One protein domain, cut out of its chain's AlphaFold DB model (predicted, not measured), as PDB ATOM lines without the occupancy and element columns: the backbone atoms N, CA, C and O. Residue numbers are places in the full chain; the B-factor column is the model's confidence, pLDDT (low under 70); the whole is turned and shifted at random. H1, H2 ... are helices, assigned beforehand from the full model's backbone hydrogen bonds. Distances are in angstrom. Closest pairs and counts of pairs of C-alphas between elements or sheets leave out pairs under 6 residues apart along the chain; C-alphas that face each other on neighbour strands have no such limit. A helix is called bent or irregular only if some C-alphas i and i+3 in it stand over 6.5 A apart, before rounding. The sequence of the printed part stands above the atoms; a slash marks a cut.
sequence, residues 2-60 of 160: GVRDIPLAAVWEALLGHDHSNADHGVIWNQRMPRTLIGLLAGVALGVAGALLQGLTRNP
ATOM      1  N   GLY A   2     -48.867 -37.145 -32.462       54.09
ATOM      2  CA  GLY A   2     -49.289 -35.850 -31.917       54.09
ATOM      3  C   GLY A   2     -50.591 -35.425 -32.596       54.09
ATOM      4  O   GLY A   2     -50.933 -35.999 -33.618       54.09
ATOM      5  N   VAL A   3     -51.298 -34.435 -32.047       53.38
ATOM      6  CA  VAL A   3     -52.636 -33.983 -32.508       53.38
ATOM      7  C   VAL A   3     -52.668 -33.519 -33.979       53.38
ATOM      8  O   VAL A   3     -53.733 -33.440 -34.578       53.38
ATOM      9  N   ARG A   4     -51.499 -33.257 -34.578       56.75
ATOM     10  CA  ARG A   4     -51.305 -33.043 -36.017       56.75
ATOM     11  C   ARG A   4     -50.450 -34.158 -36.611       56.75
ATOM     12  O   ARG A   4     -49.334 -34.395 -36.121       56.75
ATOM     13  N   ASP A   5     -50.958 -34.771 -37.675       63.47
ATOM     14  CA  ASP A   5     -50.211 -35.683 -38.536       63.47
ATOM     15  C   ASP A   5     -49.215 -34.879 -39.369       63.47
ATOM     16  O   ASP A   5     -49.566 -34.245 -40.360       63.47
ATOM     17  N   ILE A   6     -47.961 -34.869 -38.921       65.62
ATOM     18  CA  ILE A   6     -46.860 -34.238 -39.646       65.62
ATOM     19  C   ILE A   6     -46.173 -35.338 -40.464       65.62
ATOM     20  O   ILE A   6     -45.663 -36.293 -39.862       65.62
ATOM     21  N   PRO A   7     -46.153 -35.249 -41.807       75.88
ATOM     22  CA  PRO A   7     -45.494 -36.244 -42.643       75.88
ATOM     23  C   PRO A   7     -43.988 -36.284 -42.356       75.88
ATOM     24  O   PRO A   7     -43.367 -35.262 -42.068       75.88
ATOM     25  N   LEU A   8     -43.377 -37.468 -42.469       69.25
ATOM     26  CA  LEU A   8     -41.937 -37.669 -42.229       69.25
ATOM     27  C   LEU A   8     -41.057 -36.747 -43.090       69.25
ATOM     28  O   LEU A   8     -40.006 -36.306 -42.632       69.25
ATOM     29  N   ALA A   9     -41.518 -36.407 -44.298       70.12
ATOM     30  CA  ALA A   9     -40.865 -35.440 -45.177       70.12
ATOM     31  C   ALA A   9     -40.759 -34.046 -44.534       70.12
ATOM     32  O   ALA A   9     -39.680 -33.465 -44.530       70.12
ATOM     33  N   ALA A  10     -41.825 -33.564 -43.885       64.12
ATOM     34  CA  ALA A  10     -41.827 -32.277 -43.189       64.12
ATOM     35  C   ALA A  10     -40.937 -32.282 -41.931       64.12
ATOM     36  O   ALA A  10     -40.424 -31.245 -41.534       64.12
ATOM     37  N   VAL A  11     -40.701 -33.443 -41.306       67.69
ATOM     38  CA  VAL A  11     -39.720 -33.567 -40.209       67.69
ATOM     39  C   VAL A  11     -38.292 -33.439 -40.740       67.69
ATOM     40  O   VAL A  11     -37.470 -32.760 -40.131       67.69
ATOM     41  N   TRP A  12     -38.003 -34.077 -41.875       72.50
ATOM     42  CA  TRP A  12     -36.694 -34.011 -42.525       72.50
ATOM     43  C   TRP A  12     -36.394 -32.603 -43.055       72.50
ATOM     44  O   TRP A  12     -35.304 -32.080 -42.827       72.50
ATOM     45  N   GLU A  13     -37.383 -31.949 -43.669       69.31
ATOM     46  CA  GLU A  13     -37.295 -30.550 -44.101       69.31
ATOM     47  C   GLU A  13     -37.139 -29.598 -42.916       69.31
ATOM     48  O   GLU A  13     -36.245 -28.761 -42.942       69.31
ATOM     49  N   ALA A  14     -37.900 -29.771 -41.830       62.84
ATOM     50  CA  ALA A  14     -37.731 -28.960 -40.623       62.84
ATOM     51  C   ALA A  14     -36.338 -29.102 -39.989       62.84
ATOM     52  O   ALA A  14     -35.860 -28.152 -39.366       62.84
ATOM     53  N   LEU A  15     -35.697 -30.271 -40.106       67.12
ATOM     54  CA  LEU A  15     -34.352 -30.529 -39.579       67.12
ATOM     55  C   LEU A  15     -33.242 -29.952 -40.468       67.12
ATOM     56  O   LEU A  15     -32.209 -29.541 -39.943       67.12
ATOM     57  N   LEU A  16     -33.444 -29.920 -41.789       76.12
ATOM     58  CA  LEU A  16     -32.455 -29.444 -42.766       76.12
ATOM     59  C   LEU A  16     -32.643 -27.976 -43.185       76.12
ATOM     60  O   LEU A  16     -31.700 -27.366 -43.685       76.12
ATOM     61  N   GLY A  17     -33.829 -27.404 -42.977       64.50
ATOM     62  CA  GLY A  17     -34.191 -26.043 -43.367       64.50
ATOM     63  C   GLY A  17     -35.295 -25.484 -42.471       64.50
ATOM     64  O   GLY A  17     -36.480 -25.769 -42.639       64.50
ATOM     65  N   HIS A  18     -34.909 -24.657 -41.500       60.81
ATOM     66  CA  HIS A  18     -35.860 -24.053 -40.574       60.81
ATOM     67  C   HIS A  18     -36.577 -22.856 -41.215       60.81
ATOM     68  O   HIS A  18     -36.143 -21.713 -41.098       60.81
ATOM     69  N   ASP A  19     -37.682 -23.121 -41.907       68.88
ATOM     70  CA  ASP A  19     -38.582 -22.067 -42.383       68.88
ATOM     71  C   ASP A  19     -39.509 -21.570 -41.253       68.88
ATOM     72  O   ASP A  19     -40.400 -22.290 -40.795       68.88
ATOM     73  N   HIS A  20     -39.305 -20.326 -40.806       61.78
ATOM     74  CA  HIS A  20     -40.107 -19.678 -39.761       61.78
ATOM     75  C   HIS A  20     -41.554 -19.366 -40.185       61.78
ATOM     76  O   HIS A  20     -42.383 -19.067 -39.324       61.78
ATOM     77  N   SER A  21     -41.872 -19.429 -41.483       63.94
ATOM     78  CA  SER A  21     -43.234 -19.229 -41.994       63.94
ATOM     79  C   SER A  21     -44.113 -20.481 -41.875       63.94
ATOM     80  O   SER A  21     -45.341 -20.386 -41.932       63.94
ATOM     81  N   ASN A  22     -43.507 -21.653 -41.650       70.38
ATOM     82  CA  ASN A  22     -44.220 -22.917 -41.539       70.38
ATOM     83  C   ASN A  22     -44.556 -23.244 -40.072       70.38
ATOM     84  O   ASN A  22     -43.689 -23.569 -39.255       70.38
ATOM     85  N   ALA A  23     -45.850 -23.220 -39.745       68.62
ATOM     86  CA  ALA A  23     -46.352 -23.540 -38.410       68.62
ATOM     87  C   ALA A  23     -45.942 -24.947 -37.920       68.62
ATOM     88  O   ALA A  23     -45.756 -25.141 -36.717       68.62
ATOM     89  N   ASP A  24     -45.753 -25.919 -38.820       67.88
ATOM     90  CA  ASP A  24     -45.354 -27.280 -38.442       67.88
ATOM     91  C   ASP A  24     -43.881 -27.354 -38.009       67.88
ATOM     92  O   ASP A  24     -43.556 -28.065 -37.053       67.88
ATOM     93  N   HIS A  25     -43.001 -26.551 -38.618       71.50
ATOM     94  CA  HIS A  25     -41.596 -26.439 -38.210       71.50
ATOM     95  C   HIS A  25     -41.479 -25.801 -36.820       71.50
ATOM     96  O   HIS A  25     -40.704 -26.271 -35.982       71.50
ATOM     97  N   GLY A  26     -42.314 -24.792 -36.538       70.25
ATOM     98  CA  GLY A  26     -42.417 -24.171 -35.218       70.25
ATOM     99  C   GLY A  26     -42.833 -25.161 -34.124       70.25
ATOM    100  O   GLY A  26     -42.222 -25.189 -33.058       70.25
ATOM    101  N   VAL A  27     -43.812 -26.034 -34.384       72.56
ATOM    102  CA  VAL A  27     -44.229 -27.079 -33.426       72.56
ATOM    103  C   VAL A  27     -43.122 -28.118 -33.206       72.56
ATOM    104  O   VAL A  27     -42.901 -28.558 -32.071       72.56
ATOM    105  N   ILE A  28     -42.408 -28.517 -34.264       74.62
ATOM    106  CA  ILE A  28     -41.290 -29.467 -34.157       74.62
ATOM    107  C   ILE A  28     -40.187 -28.895 -33.260       74.62
ATOM    108  O   ILE A  28     -39.808 -29.546 -32.285       74.62
ATOM    109  N   TRP A  29     -39.717 -27.682 -33.538       75.94
ATOM    110  CA  TRP A  29     -38.572 -27.094 -32.840       75.94
ATOM    111  C   TRP A  29     -38.899 -26.518 -31.463       75.94
ATOM    112  O   TRP A  29     -38.094 -26.673 -30.550       75.94
ATOM    113  N   ASN A  30     -40.074 -25.911 -31.276       75.31
ATOM    114  CA  ASN A  30     -40.404 -25.239 -30.014       75.31
ATOM    115  C   ASN A  30     -41.115 -26.148 -29.006       75.31
ATOM    116  O   ASN A  30     -41.157 -25.825 -27.822       75.31
ATOM    117  N   GLN A  31     -41.681 -27.280 -29.440       73.75
ATOM    118  CA  GLN A  31     -42.512 -28.110 -28.562       73.75
ATOM    119  C   GLN A  31     -42.120 -29.588 -28.551       73.75
ATOM    120  O   GLN A  31     -42.086 -30.203 -27.481       73.75
ATOM    121  N   ARG A  32     -41.803 -30.180 -29.711       80.50
ATOM    122  CA  ARG A  32     -41.475 -31.614 -29.800       80.50
ATOM    123  C   ARG A  32     -40.014 -31.891 -29.451       80.50
ATOM    124  O   ARG A  32     -39.769 -32.717 -28.576       80.50
ATOM    125  N   MET A  33     -39.078 -31.180 -30.078       79.44
ATOM    126  CA  MET A  33     -37.635 -31.328 -29.853       79.44
ATOM    127  C   MET A  33     -37.217 -31.072 -28.394       79.44
ATOM    128  O   MET A  33     -36.491 -31.897 -27.839       79.44
ATOM    129  N   PRO A  34     -37.703 -30.018 -27.707       80.69
ATOM    130  CA  PRO A  34     -37.351 -29.804 -26.307       80.69
ATOM    131  C   PRO A  34     -37.868 -30.939 -25.419       80.69
ATOM    132  O   PRO A  34     -37.158 -31.420 -24.540       80.69
ATOM    133  N   ARG A  35     -39.084 -31.437 -25.682       78.62
ATOM    134  CA  ARG A  35     -39.692 -32.520 -24.899       78.62
ATOM    135  C   ARG A  35     -38.967 -33.852 -25.086       78.62
ATOM    136  O   ARG A  35     -38.788 -34.576 -24.108       78.62
ATOM    137  N   THR A  36     -38.551 -34.186 -26.308       83.38
ATOM    138  CA  THR A  36     -37.781 -35.413 -26.571       83.38
ATOM    139  C   THR A  36     -36.391 -35.335 -25.958       83.38
ATOM    140  O   THR A  36     -35.951 -36.313 -25.360       83.38
ATOM    141  N   LEU A  37     -35.732 -34.177 -26.036       86.12
ATOM    142  CA  LEU A  37     -34.416 -33.976 -25.440       86.12
ATOM    143  C   LEU A  37     -34.468 -34.087 -23.912       86.12
ATOM    144  O   LEU A  37     -33.688 -34.839 -23.333       86.12
ATOM    145  N   ILE A  38     -35.419 -33.410 -23.260       85.12
ATOM    146  CA  ILE A  38     -35.606 -33.505 -21.805       85.12
ATOM    147  C   ILE A  38     -35.947 -34.944 -21.401       85.12
ATOM    148  O   ILE A  38     -35.379 -35.454 -20.440       85.12
ATOM    149  N   GLY A  39     -36.824 -35.627 -22.146       82.62
ATOM    150  CA  GLY A  39     -37.166 -37.027 -21.882       82.62
ATOM    151  C   GLY A  39     -35.972 -37.976 -22.017       82.62
ATOM    152  O   GLY A  39     -35.792 -38.855 -21.178       82.62
ATOM    153  N   LEU A  40     -35.125 -37.776 -23.030       87.88
ATOM    154  CA  LEU A  40     -33.916 -38.572 -23.244       87.88
ATOM    155  C   LEU A  40     -32.882 -38.322 -22.143       87.88
ATOM    156  O   LEU A  40     -32.360 -39.279 -21.575       87.88
ATOM    157  N   LEU A  41     -32.628 -37.058 -21.795       87.00
ATOM    158  CA  LEU A  41     -31.714 -36.693 -20.710       87.00
ATOM    159  C   LEU A  41     -32.196 -37.233 -19.358       87.00
ATOM    160  O   LEU A  41     -31.402 -37.806 -18.615       87.00
ATOM    161  N   ALA A  42     -33.493 -37.114 -19.064       84.19
ATOM    162  CA  ALA A  42     -34.092 -37.685 -17.861       84.19
ATOM    163  C   ALA A  42     -33.974 -39.217 -17.844       84.19
ATOM    164  O   ALA A  42     -33.597 -39.787 -16.825       84.19
ATOM    165  N   GLY A  43     -34.231 -39.886 -18.973       82.00
ATOM    166  CA  GLY A  43     -34.078 -41.336 -19.103       82.00
ATOM    167  C   GLY A  43     -32.640 -41.807 -18.873       82.00
ATOM    168  O   GLY A  43     -32.421 -42.762 -18.130       82.00
ATOM    169  N   VAL A  44     -31.651 -41.107 -19.439       87.06
ATOM    170  CA  VAL A  44     -30.225 -41.386 -19.201       87.06
ATOM    171  C   VAL A  44     -29.869 -41.168 -17.731       87.06
ATOM    172  O   VAL A  44     -29.238 -42.034 -17.128       87.06
ATOM    173  N   ALA A  45     -30.304 -40.060 -17.128       84.06
ATOM    174  CA  ALA A  45     -30.044 -39.768 -15.720       84.06
ATOM    175  C   ALA A  45     -30.639 -40.836 -14.786       84.06
ATOM    176  O   ALA A  45     -29.947 -41.322 -13.891       84.06
ATOM    177  N   LEU A  46     -31.890 -41.249 -15.023       81.56
ATOM    178  CA  LEU A  46     -32.548 -42.317 -14.264       81.56
ATOM    179  C   LEU A  46     -31.866 -43.673 -14.476       81.56
ATOM    180  O   LEU A  46     -31.670 -44.410 -13.511       81.56
ATOM    181  N   GLY A  47     -31.453 -43.986 -15.707       82.25
ATOM    182  CA  GLY A  47     -30.704 -45.204 -16.016       82.25
ATOM    183  C   GLY A  47     -29.362 -45.270 -15.282       82.25
ATOM    184  O   GLY A  47     -29.037 -46.294 -14.684       82.25
ATOM    185  N   VAL A  48     -28.613 -44.162 -15.256       85.38
ATOM    186  CA  VAL A  48     -27.346 -44.053 -14.513       85.38
ATOM    187  C   VAL A  48     -27.581 -44.149 -13.005       85.38
ATOM    188  O   VAL A  48     -26.874 -44.893 -12.329       85.38
ATOM    189  N   ALA A  49     -28.587 -43.453 -12.468       82.06
ATOM    190  CA  ALA A  49     -28.924 -43.516 -11.046       82.06
ATOM    191  C   ALA A  49     -29.317 -44.938 -10.608       82.06
ATOM    192  O   ALA A  49     -28.840 -45.417  -9.578       82.06
ATOM    193  N   GLY A  50     -30.130 -45.632 -11.413       78.12
ATOM    194  CA  GLY A  50     -30.497 -47.029 -11.188       78.12
ATOM    195  C   GLY A  50     -29.283 -47.957 -11.228       78.12
ATOM    196  O   GLY A  50     -29.091 -48.740 -10.303       78.12
ATOM    197  N   ALA A  51     -28.413 -47.818 -12.231       83.38
ATOM    198  CA  ALA A  51     -27.196 -48.625 -12.345       83.38
ATOM    199  C   ALA A  51     -26.225 -48.403 -11.169       83.38
ATOM    200  O   ALA A  51     -25.654 -49.364 -10.650       83.38
ATOM    201  N   LEU A  52     -26.061 -47.156 -10.713       82.38
ATOM    202  CA  LEU A  52     -25.224 -46.821  -9.557       82.38
ATOM    203  C   LEU A  52     -25.778 -47.417  -8.263       82.38
ATOM    204  O   LEU A  52     -25.023 -48.022  -7.503       82.38
ATOM    205  N   LEU A  53     -27.085 -47.285  -8.021       75.19
ATOM    206  CA  LEU A  53     -27.710 -47.873  -6.839       75.19
ATOM    207  C   LEU A  53     -27.637 -49.392  -6.868       75.19
ATOM    208  O   LEU A  53     -27.166 -49.969  -5.896       75.19
ATOM    209  N   GLN A  54     -27.986 -50.026  -7.988       81.12
ATOM    210  CA  GLN A  54     -27.880 -51.477  -8.151       81.12
ATOM    211  C   GLN A  54     -26.441 -51.975  -7.941       81.12
ATOM    212  O   GLN A  54     -26.241 -53.013  -7.303       81.12
ATOM    213  N   GLY A  55     -25.436 -51.230  -8.420       79.75
ATOM    214  CA  GLY A  55     -24.016 -51.538  -8.233       79.75
ATOM    215  C   GLY A  55     -23.533 -51.387  -6.787       79.75
ATOM    216  O   GLY A  55     -22.791 -52.240  -6.296       79.75
ATOM    217  N   LEU A  56     -23.983 -50.342  -6.084       73.25
ATOM    218  CA  LEU A  56     -23.641 -50.081  -4.681       73.25
ATOM    219  C   LEU A  56     -24.336 -51.049  -3.720       73.25
ATOM    220  O   LEU A  56     -23.698 -51.571  -2.806       73.25
ATOM    221  N   THR A  57     -25.625 -51.320  -3.929       70.81
ATOM    222  CA  THR A  57     -26.403 -52.227  -3.074       70.81
ATOM    223  C   THR A  57     -26.190 -53.693  -3.426       70.81
ATOM    224  O   THR A  57     -26.682 -54.557  -2.701       70.81
ATOM    225  N   ARG A  58     -25.505 -53.986  -4.546       77.94
ATOM    226  CA  ARG A  58     -25.417 -55.326  -5.157       77.94
ATOM    227  C   ARG A  58     -26.792 -56.001  -5.218       77.94
ATOM    228  O   ARG A  58     -26.915 -57.205  -5.005       77.94
ATOM    229  N   ASN A  59     -27.828 -55.197  -5.459       67.38
ATOM    230  CA  ASN A  59     -29.216 -55.621  -5.379       67.38
ATOM    231  C   ASN A  59     -29.974 -55.153  -6.633       67.38
ATOM    232  O   ASN A  59     -30.268 -53.962  -6.738       67.38
ATOM    233  N   PRO A  60     -30.303 -56.061  -7.571       63.31
ATOM    234  CA  PRO A  60     -30.904 -55.710  -8.860       63.31
ATOM    235  C   PRO A  60     -32.351 -55.189  -8.769       63.31
ATOM    236  O   PRO A  60     -32.885 -54.721  -9.768       63.31
TER     237      PRO A  60
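This is residues 2 to 60 of the 160 residues of a protein of Saccharomonospora amisosensis (UniProt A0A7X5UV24). A short helix, H1, packs crosswise on the beginning of one very long helix, H2, whose arm H2b makes the length of a rod; residues 33 to 49 and 52 to 59 stand free. The printed part has 59 residues, all helix in class, with two named helices in the order H1, H2 and no named strand. It is extended, with a radius of gyration of the C-alphas of 17.6 A and spans of 54 by 19 by 16 A.

H1, residues 8 to 16, is followed by a short link of 6 residues. H2, residues 23 to 57, was assigned as one helix by its hydrogen bonds but is bent: C-alphas 30 and 33 are 6.7 A apart. Its arms, H2a, residues 23 to 30, and H2b, residues 33 to 57, stand at a shallow tilt of 29 degrees. H1 and H2a touch, the closest C-alphas being those of Ala 14 and His 25, 5.2 A apart. They run the same way at a steep tilt of 61 degrees. H1 and H2b are apart. In H1, H2a and H2b every O i to N i+4 pair is within hydrogen-bond range.

H1 begins at C-alpha 8 (-41.937, -37.669, -42.229) and is 12.6 A long. H2a measures 10.4 A. H2b measures 35.8 A and ends at C-alpha 57 (-26.403, -52.227, -3.074).

The C-alphas farthest apart, those of Ser 21 and Arg 58, are 54.6 A apart. The printed part has no cut and no long link. Its mean pLDDT is 73.9, with 20 residues under 70, among them residues 2 to 6 and 17 to 21.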